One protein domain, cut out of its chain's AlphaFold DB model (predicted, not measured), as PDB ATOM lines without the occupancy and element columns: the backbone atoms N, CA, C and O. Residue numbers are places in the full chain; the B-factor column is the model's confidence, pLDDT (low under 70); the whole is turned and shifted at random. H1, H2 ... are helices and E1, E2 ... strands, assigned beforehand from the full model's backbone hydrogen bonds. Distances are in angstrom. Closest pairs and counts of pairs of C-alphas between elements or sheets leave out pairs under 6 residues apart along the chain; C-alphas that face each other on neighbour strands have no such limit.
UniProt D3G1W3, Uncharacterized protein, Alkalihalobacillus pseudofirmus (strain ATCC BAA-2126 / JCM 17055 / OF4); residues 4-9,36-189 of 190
ATOM      1  N   LYS A   4     280.566 165.776 230.274       45.94
ATOM      2  CA  LYS A   4     280.205 166.603 231.430       45.94
ATOM      3  C   LYS A   4     279.612 167.894 230.887       45.94
ATOM      4  O   LYS A   4     280.291 168.593 230.132       45.94
ATOM      5  N   SER A   5     278.379 168.201 231.260       53.75
ATOM      6  CA  SER A   5     277.726 169.446 230.871       53.75
ATOM      7  C   SER A   5     277.206 170.140 232.124       53.75
ATOM      8  O   SER A   5     276.463 169.561 232.911       53.75
ATOM      9  N   CYS A   6     277.665 171.371 232.341       43.47
ATOM     10  CA  CYS A   6     277.146 172.261 233.372       43.47
ATOM     11  C   CYS A   6     276.196 173.224 232.672       43.47
ATOM     12  O   CYS A   6     276.631 173.962 231.785       43.47
ATOM     13  N   PHE A   7     274.923 173.204 233.048       41.97
ATOM     14  CA  PHE A   7     273.945 174.150 232.534       41.97
ATOM     15  C   PHE A   7     273.525 175.075 233.670       41.97
ATOM     16  O   PHE A   7     273.135 174.624 234.746       41.97
ATOM     17  N   LEU A   8     273.623 176.381 233.429       36.94
ATOM     18  CA  LEU A   8     272.941 177.356 234.264       36.94
ATOM     19  C   LEU A   8     271.479 177.358 233.811       36.94
ATOM     20  O   LEU A   8     271.183 177.742 232.677       36.94
ATOM     21  N   VAL A   9     270.575 176.853 234.648       40.72
ATOM     22  CA  VAL A   9     269.147 176.874 234.333       40.72
ATOM     23  C   VAL A   9     268.597 178.232 234.740       40.72
ATOM     24  O   VAL A   9     268.274 178.455 235.898       40.72
ATOM     25  N   TYR A  36     272.831 175.470 240.446       59.41
ATOM     26  CA  TYR A  36     273.652 174.804 239.444       59.41
ATOM     27  C   TYR A  36     273.149 173.379 239.209       59.41
ATOM     28  O   TYR A  36     273.089 172.570 240.137       59.41
ATOM     29  N   GLN A  37     272.822 173.065 237.955       71.25
ATOM     30  CA  GLN A  37     272.436 171.724 237.541       71.25
ATOM     31  C   GLN A  37     273.572 171.100 236.725       71.25
ATOM     32  O   GLN A  37     273.989 171.609 235.681       71.25
ATOM     33  N   TYR A  38     274.090 169.984 237.227       82.06
ATOM     34  CA  TYR A  38     275.131 169.198 236.577       82.06
ATOM     35  C   TYR A  38     274.506 167.977 235.934       82.06
ATOM     36  O   TYR A  38     273.762 167.264 236.601       82.06
ATOM     37  N   GLU A  39     274.829 167.721 234.670       86.75
ATOM     38  CA  GLU A  39     274.331 166.570 233.925       86.75
ATOM     39  C   GLU A  39     275.490 165.700 233.423       86.75
ATOM     40  O   GLU A  39     276.497 166.194 232.895       86.75
ATOM     41  N   TYR A  40     275.336 164.388 233.598       88.56
ATOM     42  CA  TYR A  40     276.298 163.367 233.212       88.56
ATOM     43  C   TYR A  40     275.594 162.234 232.477       88.56
ATOM     44  O   TYR A  40     274.655 161.635 232.988       88.56
ATOM     45  N   GLU A  41     276.124 161.868 231.317       90.31
ATOM     46  CA  GLU A  41     275.760 160.625 230.641       90.31
ATOM     47  C   GLU A  41     276.744 159.525 231.034       90.31
ATOM     48  O   GLU A  41     277.938 159.602 230.711       90.31
ATOM     49  N   TYR A  42     276.261 158.496 231.737       87.75
ATOM     50  CA  TYR A  42     277.111 157.420 232.240       87.75
ATOM     51  C   TYR A  42     276.459 156.047 232.097       87.75
ATOM     52  O   TYR A  42     275.410 155.767 232.669       87.75
ATOM     53  N   LYS A  43     277.100 155.168 231.312       88.88
ATOM     54  CA  LYS A  43     276.641 153.791 231.032       88.88
ATOM     55  C   LYS A  43     275.151 153.709 230.622       88.88
ATOM     56  O   LYS A  43     274.468 152.748 230.967       88.88
ATOM     57  N   GLY A  44     274.672 154.701 229.861       84.75
ATOM     58  CA  GLY A  44     273.301 154.761 229.334       84.75
ATOM     59  C   GLY A  44     272.250 155.307 230.304       84.75
ATOM     60  O   GLY A  44     271.064 155.179 230.017       84.75
ATOM     61  N   ILE A  45     272.675 155.878 231.435       86.44
ATOM     62  CA  ILE A  45     271.817 156.562 232.402       86.44
ATOM     63  C   ILE A  45     272.224 158.037 232.450       86.44
ATOM     64  O   ILE A  45     273.409 158.355 232.612       86.44
ATOM     65  N   THR A  46     271.231 158.918 232.357       89.44
ATOM     66  CA  THR A  46     271.402 160.352 232.600       89.44
ATOM     67  C   THR A  46     271.369 160.609 234.104       89.44
ATOM     68  O   THR A  46     270.340 160.402 234.750       89.44
ATOM     69  N   PHE A  47     272.486 161.064 234.667       87.44
ATOM     70  CA  PHE A  47     272.581 161.520 236.049       87.44
ATOM     71  C   PHE A  47     272.516 163.037 236.092       87.44
ATOM     72  O   PHE A  47     273.253 163.713 235.375       87.44
ATOM     73  N   THR A  48     271.673 163.581 236.957       86.75
ATOM     74  CA  THR A  48     271.557 165.020 237.148       86.75
ATOM     75  C   THR A  48     271.580 165.376 238.624       86.75
ATOM     76  O   THR A  48     271.001 164.665 239.434       86.75
ATOM     77  N   GLY A  49     272.218 166.478 239.004       80.88
ATOM     78  CA  GLY A  49     272.190 166.895 240.401       80.88
ATOM     79  C   GLY A  49     272.688 168.302 240.657       80.88
ATOM     80  O   GLY A  49     273.092 169.014 239.741       80.88
ATOM     81  N   THR A  50     272.640 168.693 241.928       74.38
ATOM     82  CA  THR A  50     272.918 170.066 242.389       74.38
ATOM     83  C   THR A  50     274.388 170.330 242.712       74.38
ATOM     84  O   THR A  50     274.785 171.459 242.985       74.38
ATOM     85  N   THR A  51     275.220 169.288 242.696       78.25
ATOM     86  CA  THR A  51     276.653 169.387 243.001       78.25
ATOM     87  C   THR A  51     277.474 168.588 242.005       78.25
ATOM     88  O   THR A  51     277.039 167.499 241.617       78.25
ATOM     89  N   PRO A  52     278.679 169.046 241.635       83.81
ATOM     90  CA  PRO A  52     279.508 168.304 240.706       83.81
ATOM     91  C   PRO A  52     279.973 166.986 241.338       83.81
ATOM     92  O   PRO A  52     280.373 166.950 242.502       83.81
ATOM     93  N   LEU A  53     279.949 165.903 240.561       82.94
ATOM     94  CA  LEU A  53     280.504 164.609 240.957       82.94
ATOM     95  C   LEU A  53     281.893 164.393 240.351       82.94
ATOM     96  O   LEU A  53     282.150 164.717 239.184       82.94
ATOM     97  N   SER A  54     282.784 163.806 241.153       83.56
ATOM     98  CA  SER A  54     284.005 163.171 240.657       83.56
ATOM     99  C   SER A  54     283.649 161.893 239.890       83.56
ATOM    100  O   SER A  54     282.555 161.346 240.042       83.56
ATOM    101  N   ASP A  55     284.575 161.389 239.076       83.69
ATOM    102  CA  ASP A  55     284.341 160.154 238.313       83.69
ATOM    103  C   ASP A  55     284.111 158.949 239.249       83.69
ATOM    104  O   ASP A  55     283.305 158.070 238.950       83.69
ATOM    105  N   GLU A  56     284.751 158.949 240.423       80.81
ATOM    106  CA  GLU A  56     284.567 157.935 241.468       80.81
ATOM    107  C   GLU A  56     283.187 158.030 242.131       80.81
ATOM    108  O   GLU A  56     282.543 157.006 242.369       80.81
ATOM    109  N   HIS A  57     282.696 159.246 242.400       82.94
ATOM    110  CA  HIS A  57     281.337 159.435 242.915       82.94
ATOM    111  C   HIS A  57     280.285 159.044 241.878       82.94
ATOM    112  O   HIS A  57     279.272 158.451 242.242       82.94
ATOM    113  N   LEU A  58     280.525 159.328 240.597       86.94
ATOM    114  CA  LEU A  58     279.616 158.947 239.520       86.94
ATOM    115  C   LEU A  58     279.547 157.424 239.345       86.94
ATOM    116  O   LEU A  58     278.454 156.880 239.210       86.94
ATOM    117  N   GLU A  59     280.683 156.721 239.412       87.44
ATOM    118  CA  GLU A  59     280.676 155.252 239.410       87.44
ATOM    119  C   GLU A  59     279.970 154.702 240.654       87.44
ATOM    120  O   GLU A  59     279.166 153.781 240.546       87.44
ATOM    121  N   SER A  60     280.197 155.292 241.828       87.06
ATOM    122  CA  SER A  60     279.516 154.871 243.060       87.06
ATOM    123  C   SER A  60     278.003 155.081 242.977       87.06
ATOM    124  O   SER A  60     277.238 154.206 243.374       87.06
ATOM    125  N   LEU A  61     277.552 156.192 242.388       88.06
ATOM    126  CA  LEU A  61     276.137 156.461 242.134       88.06
ATOM    127  C   LEU A  61     275.544 155.455 241.136       88.06
ATOM    128  O   LEU A  61     274.451 154.926 241.361       88.06
ATOM    129  N   TYR A  62     276.279 155.120 240.075       89.50
ATOM    130  CA  TYR A  62     275.880 154.075 239.135       89.50
ATOM    131  C   TYR A  62     275.735 152.712 239.822       89.50
ATOM    132  O   TYR A  62     274.703 152.057 239.679       89.50
ATOM    133  N   GLN A  63     276.721 152.301 240.622       88.62
ATOM    134  CA  GLN A  63     276.661 151.048 241.378       88.62
ATOM    135  C   GLN A  63     275.524 151.068 242.405       88.62
ATOM    136  O   GLN A  63     274.827 150.068 242.563       88.62
ATOM    137  N   SER A  64     275.255 152.217 243.035       86.88
ATOM    138  CA  SER A  64     274.101 152.380 243.928       86.88
ATOM    139  C   SER A  64     272.783 152.133 243.205       86.88
ATOM    140  O   SER A  64     271.896 151.507 243.767       86.88
ATOM    141  N   THR A  65     272.686 152.540 241.937       87.88
ATOM    142  CA  THR A  65     271.504 152.305 241.103       87.88
ATOM    143  C   THR A  65     271.319 150.811 240.834       87.88
ATOM    144  O   THR A  65     270.195 150.324 240.844       87.88
ATOM    145  N   LYS A  66     272.411 150.058 240.654       88.44
ATOM    146  CA  LYS A  66     272.362 148.602 240.444       88.44
ATOM    147  C   LYS A  66     271.995 147.837 241.704       88.44
ATOM    148  O   LYS A  66     271.081 147.020 241.671       88.44
ATOM    149  N   VAL A  67     272.618 148.177 242.829       84.06
ATOM    150  CA  VAL A  67     272.220 147.641 244.138       84.06
ATOM    151  C   VAL A  67     270.760 147.987 244.425       84.06
ATOM    152  O   VAL A  67     270.011 147.133 244.895       84.06
ATOM    153  N   ALA A  68     270.338 149.212 244.096       81.25
ATOM    154  CA  ALA A  68     268.959 149.624 244.254       81.25
ATOM    155  C   ALA A  68     268.023 148.765 243.400       81.25
ATOM    156  O   ALA A  68     267.039 148.274 243.930       81.25
ATOM    157  N   GLU A  69     268.341 148.529 242.122       83.31
ATOM    158  CA  GLU A  69     267.587 147.643 241.221       83.31
ATOM    159  C   GLU A  69     267.431 146.213 241.762       83.31
ATOM    160  O   GLU A  69     266.343 145.638 241.663       83.31
ATOM    161  N   GLU A  70     268.479 145.663 242.376       80.69
ATOM    162  CA  GLU A  70     268.511 144.289 242.888       80.69
ATOM    163  C   GLU A  70     267.821 144.119 244.252       80.69
ATOM    164  O   GLU A  70     267.192 143.089 244.496       80.69
ATOM    165  N   GLN A  71     267.921 145.111 245.141       73.31
ATOM    166  CA  GLN A  71     267.482 145.010 246.540       73.31
ATOM    167  C   GLN A  71     266.222 145.827 246.856       73.31
ATOM    168  O   GLN A  71     266.011 146.231 248.000       73.31
ATOM    169  N   MET A  72     265.368 146.069 245.856       69.44
ATOM    170  CA  MET A  72     264.133 146.845 246.016       69.44
ATOM    171  C   MET A  72     263.200 146.238 247.070       69.44
ATOM    172  O   MET A  72     262.469 145.285 246.794       69.44
ATOM    173  N   GLN A  73     263.191 146.825 248.270       60.47
ATOM    174  CA  GLN A  73     262.190 146.531 249.286       60.47
ATOM    175  C   GLN A  73     260.892 147.267 248.932       60.47
ATOM    176  O   GLN A  73     260.888 148.397 248.441       60.47
ATOM    177  N   VAL A  74     259.760 146.596 249.141       50.53
ATOM    178  CA  VAL A  74     258.424 147.196 248.974       50.53
ATOM    179  C   VAL A  74     258.062 148.067 250.189       50.53
ATOM    180  O   VAL A  74     257.140 148.876 250.111       50.53
ATOM    181  N   GLU A  75     258.819 147.965 251.286       54.47
ATOM    182  CA  GLU A  75     258.587 148.702 252.528       54.47
ATOM    183  C   GLU A  75     259.665 149.771 252.770       54.47
ATOM    184  O   GLU A  75     260.859 149.539 252.588       54.47
ATOM    185  N   ASP A  76     259.212 150.967 253.156       60.28
ATOM    186  CA  ASP A  76     260.042 152.105 253.569       60.28
ATOM    187  C   ASP A  76     260.761 151.758 254.880       60.28
ATOM    188  O   ASP A  76     260.121 151.551 255.913       60.28
ATOM    189  N   GLY A  77     262.090 151.647 254.836       58.69
ATOM    190  CA  GLY A  77     262.880 151.164 255.962       58.69
ATOM    191  C   GLY A  77     264.337 151.618 255.938       58.69
ATOM    192  O   GLY A  77     264.910 151.967 254.903       58.69
ATOM    193  N   PHE A  78     264.951 151.616 257.122       55.44
ATOM    194  CA  PHE A  78     266.398 151.731 257.268       55.44
ATOM    195  C   PHE A  78     267.040 150.385 256.937       55.44
ATOM    196  O   PHE A  78     266.873 149.409 257.666       55.44
ATOM    197  N   GLY A  79     267.796 150.353 255.847       60.28
ATOM    198  CA  GLY A  79     268.635 149.231 255.455       60.28
ATOM    199  C   GLY A  79     270.031 149.746 255.150       60.28
ATOM    200  O   GLY A  79     270.177 150.790 254.521       60.28
ATOM    201  N   VAL A  80     271.054 149.034 255.619       66.06
ATOM    202  CA  VAL A  80     272.452 149.323 255.286       66.06
ATOM    203  C   VAL A  80     272.848 148.376 254.163       66.06
ATOM    204  O   VAL A  80     273.052 147.189 254.406       66.06
ATOM    205  N   MET A  81     272.952 148.891 252.939       78.31
ATOM    206  CA  MET A  81     273.442 148.110 251.797       78.31
ATOM    207  C   MET A  81     274.743 148.698 251.289       78.31
ATOM    208  O   MET A  81     274.804 149.862 250.895       78.31
ATOM    209  N   SER A  82     275.797 147.889 251.294       79.56
ATOM    210  CA  SER A  82     277.094 148.304 250.775       79.56
ATOM    211  C   SER A  82     277.056 148.411 249.256       79.56
ATOM    212  O   SER A  82     276.629 147.490 248.565       79.56
ATOM    213  N   ILE A  83     277.553 149.531 248.743       79.69
ATOM    214  CA  ILE A  83     277.739 149.758 247.317       79.69
ATOM    215  C   ILE A  83     279.194 149.398 246.990       79.69
ATOM    216  O   ILE A  83     280.103 150.057 247.514       79.69
ATOM    217  N   PRO A  84     279.452 148.373 246.159       69.19
ATOM    218  CA  PRO A  84     280.808 148.050 245.737       69.19
ATOM    219  C   PRO A  84     281.372 149.200 244.894       69.19
ATOM    220  O   PRO A  84     280.698 149.716 244.008       69.19
ATOM    221  N   GLY A  85     282.610 149.616 245.164       57.41
ATOM    222  CA  GLY A  85     283.230 150.724 244.440       57.41
ATOM    223  C   GLY A  85     284.748 150.648 244.493       57.41
ATOM    224  O   GLY A  85     285.337 150.660 245.574       57.41
ATOM    225  N   GLY A  86     285.384 150.559 243.323       51.09
ATOM    226  CA  GLY A  86     286.835 150.636 243.170       51.09
ATOM    227  C   GLY A  86     287.346 152.037 243.507       51.09
ATOM    228  O   GLY A  86     287.500 152.859 242.612       51.09
ATOM    229  N   GLY A  87     287.570 152.301 244.796       52.72
ATOM    230  CA  GLY A  87     288.112 153.559 245.326       52.72
ATOM    231  C   GLY A  87     287.256 154.150 246.450       52.72
ATOM    232  O   GLY A  87     287.735 154.265 247.573       52.72
ATOM    233  N   ASN A  88     285.971 154.419 246.179       60.59
ATOM    234  CA  ASN A  88     285.031 155.068 247.107       60.59
ATOM    235  C   ASN A  88     283.713 154.291 247.240       60.59
ATOM    236  O   ASN A  88     282.648 154.779 246.877       60.59
ATOM    237  N   GLY A  89     283.774 153.064 247.767       67.88
ATOM    238  CA  GLY A  89     282.568 152.306 248.117       67.88
ATOM    239  C   GLY A  89     281.581 153.144 248.944       67.88
ATOM    240  O   GLY A  89     281.974 153.947 249.794       67.88
ATOM    241  N   GLY A  90     280.295 152.970 248.662       77.75
ATOM    242  CA  GLY A  90     279.215 153.721 249.295       77.75
ATOM    243  C   GLY A  90     278.346 152.845 250.187       77.75
ATOM    244  O   GLY A  90     278.573 151.646 250.361       77.75
ATOM    245  N   THR A  91     277.318 153.436 250.769       84.69
ATOM    246  CA  THR A  91     276.300 152.707 251.522       84.69
ATOM    247  C   THR A  91     274.947 153.338 251.272       84.69
ATOM    248  O   THR A  91     274.780 154.519 251.549       84.69
ATOM    249  N   ILE A  92     273.976 152.571 250.781       84.00
ATOM    250  CA  ILE A  92     272.575 152.989 250.849       84.00
ATOM    251  C   ILE A  92     272.183 152.931 252.324       84.00
ATOM    252  O   ILE A  92     272.355 151.895 252.963       84.00
ATOM    253  N   THR A  93     271.754 154.064 252.869       80.56
ATOM    254  CA  THR A  93     271.390 154.233 254.281       80.56
ATOM    255  C   THR A  93     269.882 154.180 254.497       80.56
ATOM    256  O   THR A  93     269.428 153.974 255.622       80.56
ATOM    257  N   HIS A  94     269.103 154.374 253.432       81.06
ATOM    258  CA  HIS A  94     267.648 154.376 253.467       81.06
ATOM    259  C   HIS A  94     267.064 154.028 252.091       81.06
ATOM    260  O   HIS A  94     267.575 154.505 251.075       81.06
ATOM    261  N   GLY A  95     265.985 153.243 252.051       79.56
ATOM    262  CA  GLY A  95     265.467 152.658 250.807       79.56
ATOM    263  C   GLY A  95     266.357 151.517 250.290       79.56
ATOM    264  O   GLY A  95     267.090 150.956 251.099       79.56
ATOM    265  N   PRO A  96     266.328 151.158 248.989       80.56
ATOM    266  CA  PRO A  96     265.513 151.726 247.914       80.56
ATOM    267  C   PRO A  96     264.034 151.374 248.045       80.56
ATOM    268  O   PRO A  96     263.676 150.242 248.357       80.56
ATOM    269  N   VAL A  97     263.168 152.332 247.731       82.50
ATOM    270  CA  VAL A  97     261.717 152.121 247.758       82.50
ATOM    271  C   VAL A  97     261.118 152.492 246.414       82.50
ATOM    272  O   VAL A  97     261.433 153.542 245.849       82.50
ATOM    273  N   ARG A  98     260.229 151.636 245.907       83.94
ATOM    274  CA  ARG A  98     259.451 151.888 244.690       83.94
ATOM    275  C   ARG A  98     258.231 152.740 245.001       83.94
ATOM    276  O   ARG A  98     257.497 152.476 245.955       83.94
ATOM    277  N   ARG A  99     257.952 153.709 244.137       80.38
ATOM    278  CA  ARG A  99     256.707 154.459 244.176       80.38
ATOM    279  C   ARG A  99     256.134 154.631 242.783       80.38
ATOM    280  O   ARG A  99     256.723 155.261 241.907       80.38
ATOM    281  N   THR A 100     254.935 154.087 242.627       83.19
ATOM    282  CA  THR A 100     254.121 154.285 241.438       83.19
ATOM    283  C   THR A 100     253.165 155.430 241.705       83.19
ATOM    284  O   THR A 100     252.395 155.404 242.665       83.19
ATOM    285  N   PHE A 101     253.208 156.421 240.836       76.62
ATOM    286  CA  PHE A 101     252.285 157.533 240.843       76.62
ATOM    287  C   PHE A 101     251.273 157.337 239.720       76.62
ATOM    288  O   PHE A 101     251.630 157.402 238.546       76.62
ATOM    289  N   THR A 102     250.022 157.050 240.078       71.50
ATOM    290  CA  THR A 102     248.902 156.889 239.139       71.50
ATOM    291  C   THR A 102     248.137 158.199 238.993       71.50
ATOM    292  O   THR A 102     247.958 158.924 239.966       71.50
ATOM    293  N   ASN A 103     247.666 158.500 237.788       64.12
ATOM    294  CA  ASN A 103     247.172 159.830 237.442       64.12
ATOM    295  C   ASN A 103     245.659 160.011 237.679       64.12
ATOM    296  O   ASN A 103     244.871 159.203 237.189       64.12
ATOM    297  N   ALA A 104     245.271 161.136 238.292       55.09
ATOM    298  CA  ALA A 104     243.974 161.794 238.072       55.09
ATOM    299  C   ALA A 104     244.177 163.209 237.479       55.09
ATOM    300  O   ALA A 104     243.493 163.558 236.518       55.09
ATOM    301  N   THR A 105     245.212 163.960 237.894       59.44
ATOM    302  CA  THR A 105     245.720 165.172 237.208       59.44
ATOM    303  C   THR A 105     247.234 165.385 237.414       59.44
ATOM    304  O   THR A 105     247.804 164.919 238.394       59.44
ATOM    305  N   LYS A 106     247.910 166.133 236.516       63.41
ATOM    306  CA  LYS A 106     249.365 166.421 236.616       63.41
ATOM    307  C   LYS A 106     249.767 167.116 237.927       63.41
ATOM    308  O   LYS A 106     250.853 166.857 238.432       63.41
ATOM    309  N   GLY A 107     248.920 168.016 238.430       61.84
ATOM    310  CA  GLY A 107     249.204 168.820 239.624       61.84
ATOM    311  C   GLY A 107     249.239 167.979 240.896       61.84
ATOM    312  O   GLY A 107     250.191 168.075 241.659       61.84
ATOM    313  N   GLU A 108     248.277 167.067 241.059       62.97
ATOM    314  CA  GLU A 108     248.210 166.184 242.231       62.97
ATOM    315  C   GLU A 108     249.463 165.319 242.366       62.97
ATOM    316  O   GLU A 108     249.964 165.103 243.466       62.97
ATOM    317  N   VAL A 109     250.013 164.841 241.247       65.06
ATOM    318  CA  VAL A 109     251.224 164.024 241.299       65.06
ATOM    319  C   VAL A 109     252.452 164.863 241.654       65.06
ATOM    320  O   VAL A 109     253.279 164.409 242.444       65.06
ATOM    321  N   ILE A 110     252.556 166.082 241.115       66.00
ATOM    322  CA  ILE A 110     253.616 167.032 241.470       66.00
ATOM    323  C   ILE A 110     253.575 167.315 242.974       66.00
ATOM    324  O   ILE A 110     254.594 167.161 243.642       66.00
ATOM    325  N   ASP A 111     252.402 167.628 243.525       66.00
ATOM    326  CA  ASP A 111     252.247 167.938 244.947       66.00
ATOM    327  C   ASP A 111     252.579 166.743 245.845       66.00
ATOM    328  O   ASP A 111     253.295 166.901 246.833       66.00
ATOM    329  N   VAL A 112     252.131 165.529 245.498       66.56
ATOM    330  CA  VAL A 112     252.468 164.325 246.277       66.56
ATOM    331  C   VAL A 112     253.963 164.017 246.175       66.56
ATOM    332  O   VAL A 112     254.576 163.652 247.176       66.56
ATOM    333  N   MET A 113     254.569 164.181 244.998       67.31
ATOM    334  CA  MET A 113     256.003 163.963 244.803       67.31
ATOM    335  C   MET A 113     256.831 164.981 245.598       67.31
ATOM    336  O   MET A 113     257.769 164.587 246.285       67.31
ATOM    337  N   ILE A 114     256.450 166.260 245.590       69.31
ATOM    338  CA  ILE A 114     257.123 167.313 246.360       69.31
ATOM    339  C   ILE A 114     256.925 167.108 247.852       69.31
ATOM    340  O   ILE A 114     257.907 167.120 248.584       69.31
ATOM    341  N   ALA A 115     255.691 166.901 248.320       67.38
ATOM    342  CA  ALA A 115     255.416 166.658 249.735       67.38
ATOM    343  C   ALA A 115     256.235 165.468 250.250       67.38
ATOM    344  O   ALA A 115     256.768 165.502 251.359       67.38
ATOM    345  N   TYR A 116     256.388 164.443 249.412       66.25
ATOM    346  CA  TYR A 116     257.201 163.284 249.719       66.25
ATOM    347  C   TYR A 116     258.699 163.621 249.787       66.25
ATOM    348  O   TYR A 116     259.333 163.386 250.816       66.25
ATOM    349  N   ILE A 117     259.269 164.224 248.740       66.12
ATOM    350  CA  ILE A 117     260.708 164.523 248.669       66.12
ATOM    351  C   ILE A 117     261.116 165.584 249.698       66.12
ATOM    352  O   ILE A 117     262.089 165.396 250.425       66.12
ATOM    353  N   ALA A 118     260.332 166.655 249.838       66.44
ATOM    354  CA  ALA A 118     260.562 167.716 250.815       66.44
ATOM    355  C   ALA A 118     260.479 167.219 252.269       66.44
ATOM    356  O   ALA A 118     261.011 167.870 253.163       66.44
ATOM    357  N   SER A 119     259.841 166.068 252.526       66.38
ATOM    358  CA  SER A 119     259.842 165.443 253.856       66.38
ATOM    359  C   SER A 119     261.119 164.654 254.177       66.38
ATOM    360  O   SER A 119     261.349 164.323 255.340       66.38
ATOM    361  N   ARG A 120     261.944 164.323 253.171       60.50
ATOM    362  CA  ARG A 120     263.117 163.431 253.303       60.50
ATOM    363  C   ARG A 120     264.446 164.081 252.921       60.50
ATOM    364  O   ARG A 120     265.498 163.564 253.287       60.50
ATOM    365  N   VAL A 121     264.402 165.208 252.221       60.47
ATOM    366  CA  VAL A 121     265.553 166.050 251.887       60.47
ATOM    367  C   VAL A 121     265.690 167.168 252.934       60.47
ATOM    368  O   VAL A 121     264.673 167.666 253.418       60.47
ATOM    369  N   PRO A 122     266.913 167.598 253.294       57.16
ATOM    370  CA  PRO A 122     267.135 168.722 254.193       57.16
ATOM    371  C   PRO A 122     266.372 169.988 253.819       57.16
ATOM    372  O   PRO A 122     266.297 170.383 252.655       57.16
ATOM    373  N   ALA A 123     265.943 170.697 254.860       57.47
ATOM    374  CA  ALA A 123     265.297 172.002 254.771       57.47
ATOM    375  C   ALA A 123     266.197 173.123 254.208       57.47
ATOM    376  O   ALA A 123     265.727 174.246 254.056       57.47
ATOM    377  N   THR A 124     267.478 172.846 253.922       59.38
ATOM    378  CA  THR A 124     268.390 173.796 253.265       59.38
ATOM    379  C   THR A 124     268.055 174.019 251.795       59.38
ATOM    380  O   THR A 124     268.511 175.005 251.235       59.38
ATOM    381  N   ILE A 125     267.265 173.139 251.173       65.06
ATOM    382  CA  ILE A 125     266.775 173.326 249.807       65.06
ATOM    383  C   ILE A 125     265.357 173.899 249.874       65.06
ATOM    384  O   ILE A 125     264.463 173.301 250.482       65.06
ATOM    385  N   SER A 126     265.148 175.058 249.247       68.69
ATOM    386  CA  SER A 126     263.876 175.777 249.295       68.69
ATOM    387  C   SER A 126     262.713 174.952 248.719       68.69
ATOM    388  O   SER A 126     262.865 174.148 247.796       68.69
ATOM    389  N   LYS A 127     261.494 175.159 249.240       67.88
ATOM    390  CA  LYS A 127     260.281 174.536 248.669       67.88
ATOM    391  C   LYS A 127     260.096 174.925 247.201       67.88
ATOM    392  O   LYS A 127     259.687 174.086 246.404       67.88
ATOM    393  N   ASN A 128     260.433 176.167 246.850       70.56
ATOM    394  CA  ASN A 128     260.335 176.684 245.487       70.56
ATOM    395  C   ASN A 128     261.265 175.936 244.529       70.56
ATOM    396  O   ASN A 128     260.836 175.592 243.428       70.56
ATOM    397  N   PHE A 129     262.485 175.591 244.958       74.94
ATOM    398  CA  PHE A 129     263.346 174.698 244.184       74.94
ATOM    399  C   PHE A 129     262.667 173.353 243.919       74.94
ATOM    400  O   PHE A 129     262.615 172.921 242.772       74.94
ATOM    401  N   TRP A 130     262.108 172.704 244.945       72.31
ATOM    402  CA  TRP A 130     261.444 171.407 244.780       72.31
ATOM    403  C   TRP A 130     260.231 171.477 243.854       72.31
ATOM    404  O   TRP A 130     260.053 170.586 243.023       72.31
ATOM    405  N   TYR A 131     259.446 172.553 243.949       70.44
ATOM    406  CA  TYR A 131     258.341 172.831 243.033       70.44
ATOM    407  C   TYR A 131     258.816 172.999 241.590       70.44
ATOM    408  O   TYR A 131     258.306 172.320 240.699       70.44
ATOM    409  N   ASN A 132     259.824 173.838 241.359       72.94
ATOM    410  CA  ASN A 132     260.368 174.086 240.025       72.94
ATOM    411  C   ASN A 132     261.056 172.845 239.443       72.94
ATOM    412  O   ASN A 132     260.845 172.511 238.277       72.94
ATOM    413  N   TRP A 133     261.835 172.123 240.251       76.94
ATOM    414  CA  TRP A 133     262.464 170.863 239.868       76.94
ATOM    415  C   TRP A 133     261.407 169.832 239.472       76.94
ATOM    416  O   TRP A 133     261.475 169.291 238.368       76.94
ATOM    417  N   ALA A 134     260.400 169.602 240.322       73.00
ATOM    418  CA  ALA A 134     259.346 168.636 240.040       73.00
ATOM    419  C   ALA A 134     258.591 169.045 238.775       73.00
ATOM    420  O   ALA A 134     258.474 168.248 237.849       73.00
ATOM    421  N   PHE A 135     258.174 170.306 238.663       72.12
ATOM    422  CA  PHE A 135     257.505 170.820 237.471       72.12
ATOM    423  C   PHE A 135     258.325 170.576 236.190       72.12
ATOM    424  O   PHE A 135     257.804 170.012 235.226       72.12
ATOM    425  N   ASN A 136     259.623 170.900 236.199       73.81
ATOM    426  CA  ASN A 136     260.534 170.652 235.076       73.81
ATOM    427  C   ASN A 136     260.721 169.152 234.777       73.81
ATOM    428  O   ASN A 136     260.841 168.749 233.617       73.81
ATOM    429  N   ARG A 137     260.719 168.285 235.794       73.88
ATOM    430  CA  ARG A 137     260.784 166.832 235.579       73.88
ATOM    431  C   ARG A 137     259.481 166.263 235.027       73.88
ATOM    432  O   ARG A 137     259.550 165.379 234.174       73.88
ATOM    433  N   PHE A 138     258.322 166.802 235.407       66.94
ATOM    434  CA  PHE A 138     257.028 166.417 234.834       66.94
ATOM    435  C   PHE A 138     256.836 166.872 233.383       66.94
ATOM    436  O   PHE A 138     256.156 166.209 232.594       66.94
ATOM    437  N   THR A 139     257.447 167.991 232.994       66.62
ATOM    438  CA  THR A 139     257.471 168.412 231.586       66.62
ATOM    439  C   THR A 139     258.475 167.603 230.761       66.62
ATOM    440  O   THR A 139     258.213 167.345 229.585       66.62
ATOM    441  N   GLY A 140     259.573 167.142 231.370       68.12
ATOM    442  CA  GLY A 140     260.580 166.286 230.740       68.12
ATOM    443  C   GLY A 140     260.183 164.807 230.646       68.12
ATOM    444  O   GLY A 140     259.734 164.332 229.596       68.12
ATOM    445  N   TRP A 141     260.403 164.061 231.733       65.50
ATOM    446  CA  TRP A 141     260.292 162.597 231.762       65.50
ATOM    447  C   TRP A 141     259.071 162.067 232.527       65.50
ATOM    448  O   TRP A 141     258.507 161.056 232.113       65.50
ATOM    449  N   ALA A 142     258.589 162.754 233.566       61.16
ATOM    450  CA  ALA A 142     257.384 162.381 234.315       61.16
ATOM    451  C   ALA A 142     256.111 162.928 233.632       61.16
ATOM    452  O   ALA A 142     255.434 163.829 234.112       61.16
ATOM    453  N   ARG A 143     255.784 162.406 232.449       64.00
ATOM    454  CA  ARG A 143     254.622 162.854 231.659       64.00
ATOM    455  C   ARG A 143     253.286 162.505 232.337       64.00
ATOM    456  O   ARG A 143     253.243 161.592 233.155       64.00
ATOM    457  N   PRO A 144     252.168 163.172 231.970       61.50
ATOM    458  CA  PRO A 144     250.838 162.731 232.390       61.50
ATOM    459  C   PRO A 144     250.642 161.250 232.039       61.50
ATOM    460  O   PRO A 144     250.651 160.873 230.871       61.50
ATOM    461  N   GLY A 145     250.478 160.422 233.063       67.62
ATOM    462  CA  GLY A 145     250.392 158.976 232.964       67.62
ATOM    463  C   GLY A 145     250.769 158.340 234.294       67.62
ATOM    464  O   GLY A 145     250.747 158.997 235.333       67.62
ATOM    465  N   THR A 146     251.091 157.051 234.258       79.12
ATOM    466  CA  THR A 146     251.661 156.377 235.427       79.12
ATOM    467  C   THR A 146     253.170 156.574 235.421       79.12
ATOM    468  O   THR A 146     253.825 156.167 234.461       79.12
ATOM    469  N   THR A 147     253.710 157.174 236.478       79.56
ATOM    470  CA  THR A 147     255.150 157.414 236.631       79.56
ATOM    471  C   THR A 147     255.722 156.451 237.663       79.56
ATOM    472  O   THR A 147     255.163 156.286 238.748       79.56
ATOM    473  N   TYR A 148     256.845 155.827 237.319       84.50
ATOM    474  CA  TYR A 148     257.510 154.812 238.129       84.50
ATOM    475  C   TYR A 148     258.828 155.379 238.625       84.50
ATOM    476  O   TYR A 148     259.747 155.594 237.832       84.50
ATOM    477  N   ILE A 149     258.919 155.648 239.924       84.88
ATOM    478  CA  ILE A 149     260.153 156.154 240.518       84.88
ATOM    479  C   ILE A 149     260.640 155.239 241.626       84.88
ATOM    480  O   ILE A 149     259.850 154.568 242.292       84.88
ATOM    481  N   SER A 150     261.938 155.257 241.876       84.94
ATOM    482  CA  SER A 150     262.477 154.804 243.149       84.94
ATOM    483  C   SER A 150     263.253 155.919 243.813       84.94
ATOM    484  O   SER A 150     263.726 156.838 243.149       84.94
ATOM    485  N   TYR A 151     263.387 155.838 245.126       84.31
ATOM    486  CA  TYR A 151     264.229 156.757 245.875       84.31
ATOM    487  C   TYR A 151     265.050 155.998 246.907       84.31
ATOM    488  O   TYR A 151     264.635 154.943 247.398       84.31
ATOM    489  N   TRP A 152     266.228 156.528 247.204       85.19
ATOM    490  CA  TRP A 152     267.107 156.028 248.251       85.19
ATOM    491  C   TRP A 152     268.040 157.135 248.717       85.19
ATOM    492  O   TRP A 152     268.381 158.040 247.954       85.19
ATOM    493  N   ASN A 153     268.495 157.030 249.962       85.38
ATOM    494  CA  ASN A 153     269.602 157.840 250.440       85.38
ATOM    495  C   ASN A 153     270.855 156.991 250.439       85.38
ATOM    496  O   ASN A 153     270.829 155.832 250.858       85.38
ATOM    497  N   TRP A 154     271.959 157.564 249.992       84.50
ATOM    498  CA  TRP A 154     273.239 156.890 250.049       84.50
ATOM    499  C   TRP A 154     274.335 157.823 250.522       84.50
ATOM    500  O   TRP A 154     274.298 159.036 250.337       84.50
ATOM    501  N   ARG A 155     275.312 157.205 251.165       86.12
ATOM    502  CA  ARG A 155     276.493 157.826 251.721       86.12
ATOM    503  C   ARG A 155     277.697 157.388 250.912       86.12
ATOM    504  O   ARG A 155     277.895 156.189 250.710       86.12
ATOM    505  N   VAL A 156     278.527 158.337 250.511       85.38
ATOM    506  CA  VAL A 156     279.808 158.078 249.847       85.38
ATOM    507  C   VAL A 156     280.930 158.743 250.608       85.38
ATOM    508  O   VAL A 156     280.753 159.790 251.232       85.38
ATOM    509  N   ARG A 157     282.091 158.105 250.584       78.50
ATOM    510  CA  ARG A 157     283.305 158.675 251.145       78.50
ATOM    511  C   ARG A 157     284.046 159.441 250.055       78.50
ATOM    512  O   ARG A 157     284.199 158.910 248.964       78.50
ATOM    513  N   ASP A 158     284.518 160.640 250.374       70.56
ATOM    514  CA  ASP A 158     285.411 161.395 249.492       70.56
ATOM    515  C   ASP A 158     286.843 160.835 249.577       70.56
ATOM    516  O   ASP A 158     287.331 160.507 250.671       70.56
ATOM    517  N   SER A 159     287.519 160.716 248.435       63.00
ATOM    518  CA  SER A 159     288.873 160.162 248.349       63.00
ATOM    519  C   SER A 159     289.956 161.187 248.703       63.00
ATOM    520  O   SER A 159     291.014 160.769 249.187       63.00
ATOM    521  N   TYR A 160     289.732 162.505 248.547       54.56
ATOM    522  CA  TYR A 160     290.732 163.539 248.881       54.56
ATOM    523  C   TYR A 160     290.210 164.991 248.752       54.56
ATOM    524  O   TYR A 160     289.497 165.269 247.793       54.56
ATOM    525  N   PRO A 161     290.647 165.981 249.573       49.00
ATOM    526  CA  PRO A 161     291.490 165.915 250.778       49.00
ATOM    527  C   PRO A 161     290.700 165.869 252.099       49.00
ATOM    528  O   PRO A 161     291.280 165.608 253.155       49.00
ATOM    529  N   ALA A 162     289.388 166.106 252.074       54.66
ATOM    530  CA  ALA A 162     288.539 165.990 253.251       54.66
ATOM    531  C   ALA A 162     288.008 164.556 253.341       54.66
ATOM    532  O   ALA A 162     287.248 164.124 252.490       54.66
ATOM    533  N   ARG A 163     288.384 163.806 254.383       59.25
ATOM    534  CA  ARG A 163     287.887 162.440 254.663       59.25
ATOM    535  C   ARG A 163     286.435 162.447 255.176       59.25
ATOM    536  O   ARG A 163     286.128 161.782 256.164       59.25
ATOM    537  N   GLY A 164     285.585 163.263 254.563       71.25
ATOM    538  CA  GLY A 164     284.183 163.418 254.905       71.25
ATOM    539  C   GLY A 164     283.316 162.347 254.253       71.25
ATOM    540  O   GLY A 164     283.712 161.687 253.288       71.25
ATOM    541  N   TYR A 165     282.123 162.188 254.808       77.81
ATOM    542  CA  TYR A 165     281.044 161.449 254.175       77.81
ATOM    543  C   TYR A 165     280.077 162.451 253.566       77.81
ATOM    544  O   TYR A 165     279.586 163.326 254.279       77.81
ATOM    545  N   TYR A 166     279.787 162.292 252.281       81.06
ATOM    546  CA  TYR A 166     278.686 163.000 251.651       81.06
ATOM    547  C   TYR A 166     277.470 162.102 251.623       81.06
ATOM    548  O   TYR A 166     277.539 160.943 251.211       81.06
ATOM    549  N   ASP A 167     276.369 162.667 252.073       82.25
ATOM    550  CA  ASP A 167     275.064 162.062 252.001       82.25
ATOM    551  C   ASP A 167     274.339 162.649 250.793       82.25
ATOM    552  O   ASP A 167     274.353 163.860 250.541       82.25
ATOM    553  N   TYR A 168     273.681 161.771 250.052       83.06
ATOM    554  CA  TYR A 168     272.908 162.112 248.878       83.06
ATOM    555  C   TYR A 168     271.516 161.508 248.984       83.06
ATOM    556  O   TYR A 168     271.365 160.318 249.263       83.06
ATOM    557  N   SER A 169     270.506 162.320 248.697       84.88
ATOM    558  CA  SER A 169     269.167 161.843 248.365       84.88
ATOM    559  C   SER A 169     269.111 161.591 246.869       84.88
ATOM    560  O   SER A 169     269.550 162.431 246.086       84.88
ATOM    561  N   THR A 170     268.612 160.432 246.460       86.44
ATOM    562  CA  THR A 170     268.580 160.015 245.057       86.44
ATOM    563  C   THR A 170     267.179 159.597 244.650       86.44
ATOM    564  O   THR A 170     266.478 158.924 245.402       86.44
ATOM    565  N   ILE A 171     266.783 160.009 243.450       87.38
ATOM    566  CA  ILE A 171     265.497 159.718 242.826       87.38
ATOM    567  C   ILE A 171     265.787 159.159 241.441       87.38
ATOM    568  O   ILE A 171     266.443 159.810 240.638       87.38
ATOM    569  N   ALA A 172     265.289 157.970 241.137       88.31
ATOM    570  CA  ALA A 172     265.449 157.347 239.833       88.31
ATOM    571  C   ALA A 172     264.109 157.181 239.131       88.31
ATOM    572  O   ALA A 172     263.135 156.735 239.733       88.31
ATOM    573  N   HIS A 173     264.088 157.495 237.841       87.06
ATOM    574  CA  HIS A 173     263.002 157.178 236.931       87.06
ATOM    575  C   HIS A 173     263.201 155.799 236.319       87.06
ATOM    576  O   HIS A 173     264.290 155.488 235.830       87.06
ATOM    577  N   HIS A 174     262.124 155.024 236.244       86.81
ATOM    578  CA  HIS A 174     262.134 153.690 235.664       86.81
ATOM    579  C   HIS A 174     261.137 153.529 234.528       86.81
ATOM    580  O   HIS A 174     260.182 154.292 234.377       86.81
ATOM    581  N   ASN A 175     261.321 152.455 233.768       87.44
ATOM    582  CA  ASN A 175     260.251 151.908 232.945       87.44
ATOM    583  C   ASN A 175     259.087 151.362 233.806       87.44
ATOM    584  O   ASN A 175     259.174 151.248 235.030       87.44
ATOM    585  N   SER A 176     257.995 150.960 233.152       84.62
ATOM    586  CA  SER A 176     256.771 150.498 233.824       84.62
ATOM    587  C   SER A 176     256.909 149.234 234.675       84.62
ATOM    588  O   SER A 176     255.980 148.880 235.399       84.62
ATOM    589  N   THR A 177     258.045 148.544 234.598       84.00
ATOM    590  CA  THR A 177     258.320 147.300 235.321       84.00
ATOM    591  C   THR A 177     259.418 147.446 236.371       84.00
ATOM    592  O   THR A 177     259.759 146.452 237.005       84.00
ATOM    593  N   TYR A 178     259.973 148.649 236.579       83.06
ATOM    594  CA  TYR A 178     261.139 148.882 237.447       83.06
ATOM    595  C   TYR A 178     262.384 148.055 237.084       83.06
ATOM    596  O   TYR A 178     263.236 147.811 237.936       83.06
ATOM    597  N   THR A 179     262.484 147.582 235.840       83.75
ATOM    598  CA  THR A 179     263.602 146.731 235.393       83.75
ATOM    599  C   THR A 179     264.714 147.527 234.726       83.75
ATOM    600  O   THR A 179     265.778 146.977 234.457       83.75
ATOM    601  N   GLN A 180     264.464 148.794 234.400       85.75
ATOM    602  CA  GLN A 180     265.439 149.662 233.764       85.75
ATOM    603  C   GLN A 180     265.340 151.068 234.343       85.75
ATOM    604  O   GLN A 180     264.325 151.741 234.135       85.75
ATOM    605  N   THR A 181     266.421 151.518 234.982       89.12
ATOM    606  CA  THR A 181     266.615 152.932 235.313       89.12
ATOM    607  C   THR A 181     266.926 153.734 234.050       89.12
ATOM    608  O   THR A 181     267.834 153.390 233.293       89.12
ATOM    609  N   LEU A 182     266.167 154.804 233.826       87.44
ATOM    610  CA  LEU A 182     266.277 155.682 232.658       87.44
ATOM    611  C   LEU A 182     267.018 156.981 232.986       87.44
ATOM    612  O   LEU A 182     267.833 157.448 232.199       87.44
ATOM    613  N   ALA A 183     266.729 157.559 234.150       86.94
ATOM    614  CA  ALA A 183     267.319 158.810 234.607       86.94
ATOM    615  C   ALA A 183     267.426 158.804 236.130       86.94
ATOM    616  O   ALA A 183     266.597 158.191 236.803       86.94
ATOM    617  N   VAL A 184     268.430 159.490 236.664       88.75
ATOM    618  CA  VAL A 184     268.690 159.577 238.100       88.75
ATOM    619  C   VAL A 184     268.986 161.019 238.478       88.75
ATOM    620  O   VAL A 184     269.915 161.633 237.966       88.75
ATOM    621  N   ASP A 185     268.210 161.542 239.413       87.56
ATOM    622  CA  ASP A 185     268.422 162.821 240.068       87.56
ATOM    623  C   ASP A 185     269.070 162.600 241.443       87.56
ATOM    624  O   ASP A 185     268.588 161.780 242.225       87.56
ATOM    625  N   TYR A 186     270.145 163.321 241.760       85.62
ATOM    626  CA  TYR A 186     270.813 163.268 243.063       85.62
ATOM    627  C   TYR A 186     270.964 164.662 243.683       85.62
ATOM    628  O   TYR A 186     271.259 165.654 243.015       85.62
ATOM    629  N   PHE A 187     270.802 164.727 245.001       82.88
ATOM    630  CA  PHE A 187     270.840 165.963 245.775       82.88
ATOM    631  C   PHE A 187     271.727 165.756 246.981       82.88
ATOM    632  O   PHE A 187     271.493 164.843 247.774       82.88
ATOM    633  N   ARG A 188     272.753 166.592 247.116       79.88
ATOM    634  CA  ARG A 188     273.616 166.565 248.293       79.88
ATOM    635  C   ARG A 188     272.847 167.090 249.503       79.88
ATOM    636  O   ARG A 188     272.187 168.121 249.399       79.88
ATOM    637  N   VAL A 189     272.930 166.379 250.627       75.81
ATOM    638  CA  VAL A 189     272.146 166.692 251.832       75.81
ATOM    639  C   VAL A 189     272.976 167.191 253.024       75.81
ATOM    640  O   VAL A 189     272.401 167.600 254.030       75.81
TER     641      VAL A 189
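This is residues 4 to 9 and 36 to 189 of the 190 residues of an uncharacterized protein of Alkalihalobacillus pseudofirmus (strain ATCC BAA-2126 / JCM 17055 / OF4) (UniProt D3G1W3). One twisted sheet of eight strands curls round the long helix H1, which lies in the hollow of one face. On the opposite face H2 packs near one end of E5 and E6, and H3 packs on H2, away from the sheet. The printed part has 160 residues, with elements in the order E1 E2 E3 H1 E4 E5 H2 H3 E6 E7 E8; the class is mixed, helices and strands. The mixed sheet runs E1 E2 E3 E8 E7 E6 E5 E4, with E3 and E8 parallel and the other neighbours antiparallel. The whole is compact, with a radius of gyration of the C-alphas of 15.0 A and spans of 47 by 35 by 30 A.

Begin with the sheet, at C-alpha 4 at (280.205, 166.603, 231.430), where E1, residues 4 to 7, starts. Beside it find E2, residues 37 to 42, 16.0 A long, then E3, residues 45 to 49, and E8, residues 181 to 188, 20.1 A long, which ends at C-alpha 188 at (273.616, 166.565, 248.293). Next come E7, residues 165 to 174, 27.6 A; E6, residues 147 to 157, 31.7 A; E5, residues 90 to 101, 28.5 A, which bends by 64 degrees at residue 93; and E4, residues 81 to 83. Find H1, residues 55 to 70, from C-alpha 55 at (284.341, 160.154, 238.313), 22.9 A long. H2 is residues 106 to 118, 18.1 A, and H3 residues 127 to 140, 19.7 A.

Look first at the meander E6 E7 E8, each strand the antiparallel neighbour of the one before: N 168 and O 154 are 2.8 A apart, N 171 and O 185 2.8 A, within hydrogen-bond range. Across the parallel pair E3 and E8, N 184 and O 46 are 2.9 A apart. At the edge strands, N 39 and O 5 of E2 and E1 are 3.0 A apart, and N 92 and O 81 of E5 and E4 2.8 A. H1 is on the sheet; its closest C-alphas to E5 are Ala 68 and Pro 96, 5.4 A. H2 is on the opposite face at a height over the sheet of 10.4 A. H2 and H3 touch at a steep tilt of 47 degrees, opposite ways, closest at the C-alphas of Ile 110 and Ala 134, 6.1 A. H3 is not on the sheet. Every O i to N i+4 pair is within range in H1, H2 and H3.

The farthest C-alphas, of Ala 104 and Pro 161, are 49.4 A apart. Residues 10 to 35 are not printed; C-alphas 9 and 36 are 7.1 A apart across this cut. Of the links that are printed whole, none is long. Mean pLDDT of the printed part is 74.0; look for values under 70 at, among others, residues 4 to 9 and 103 to 127.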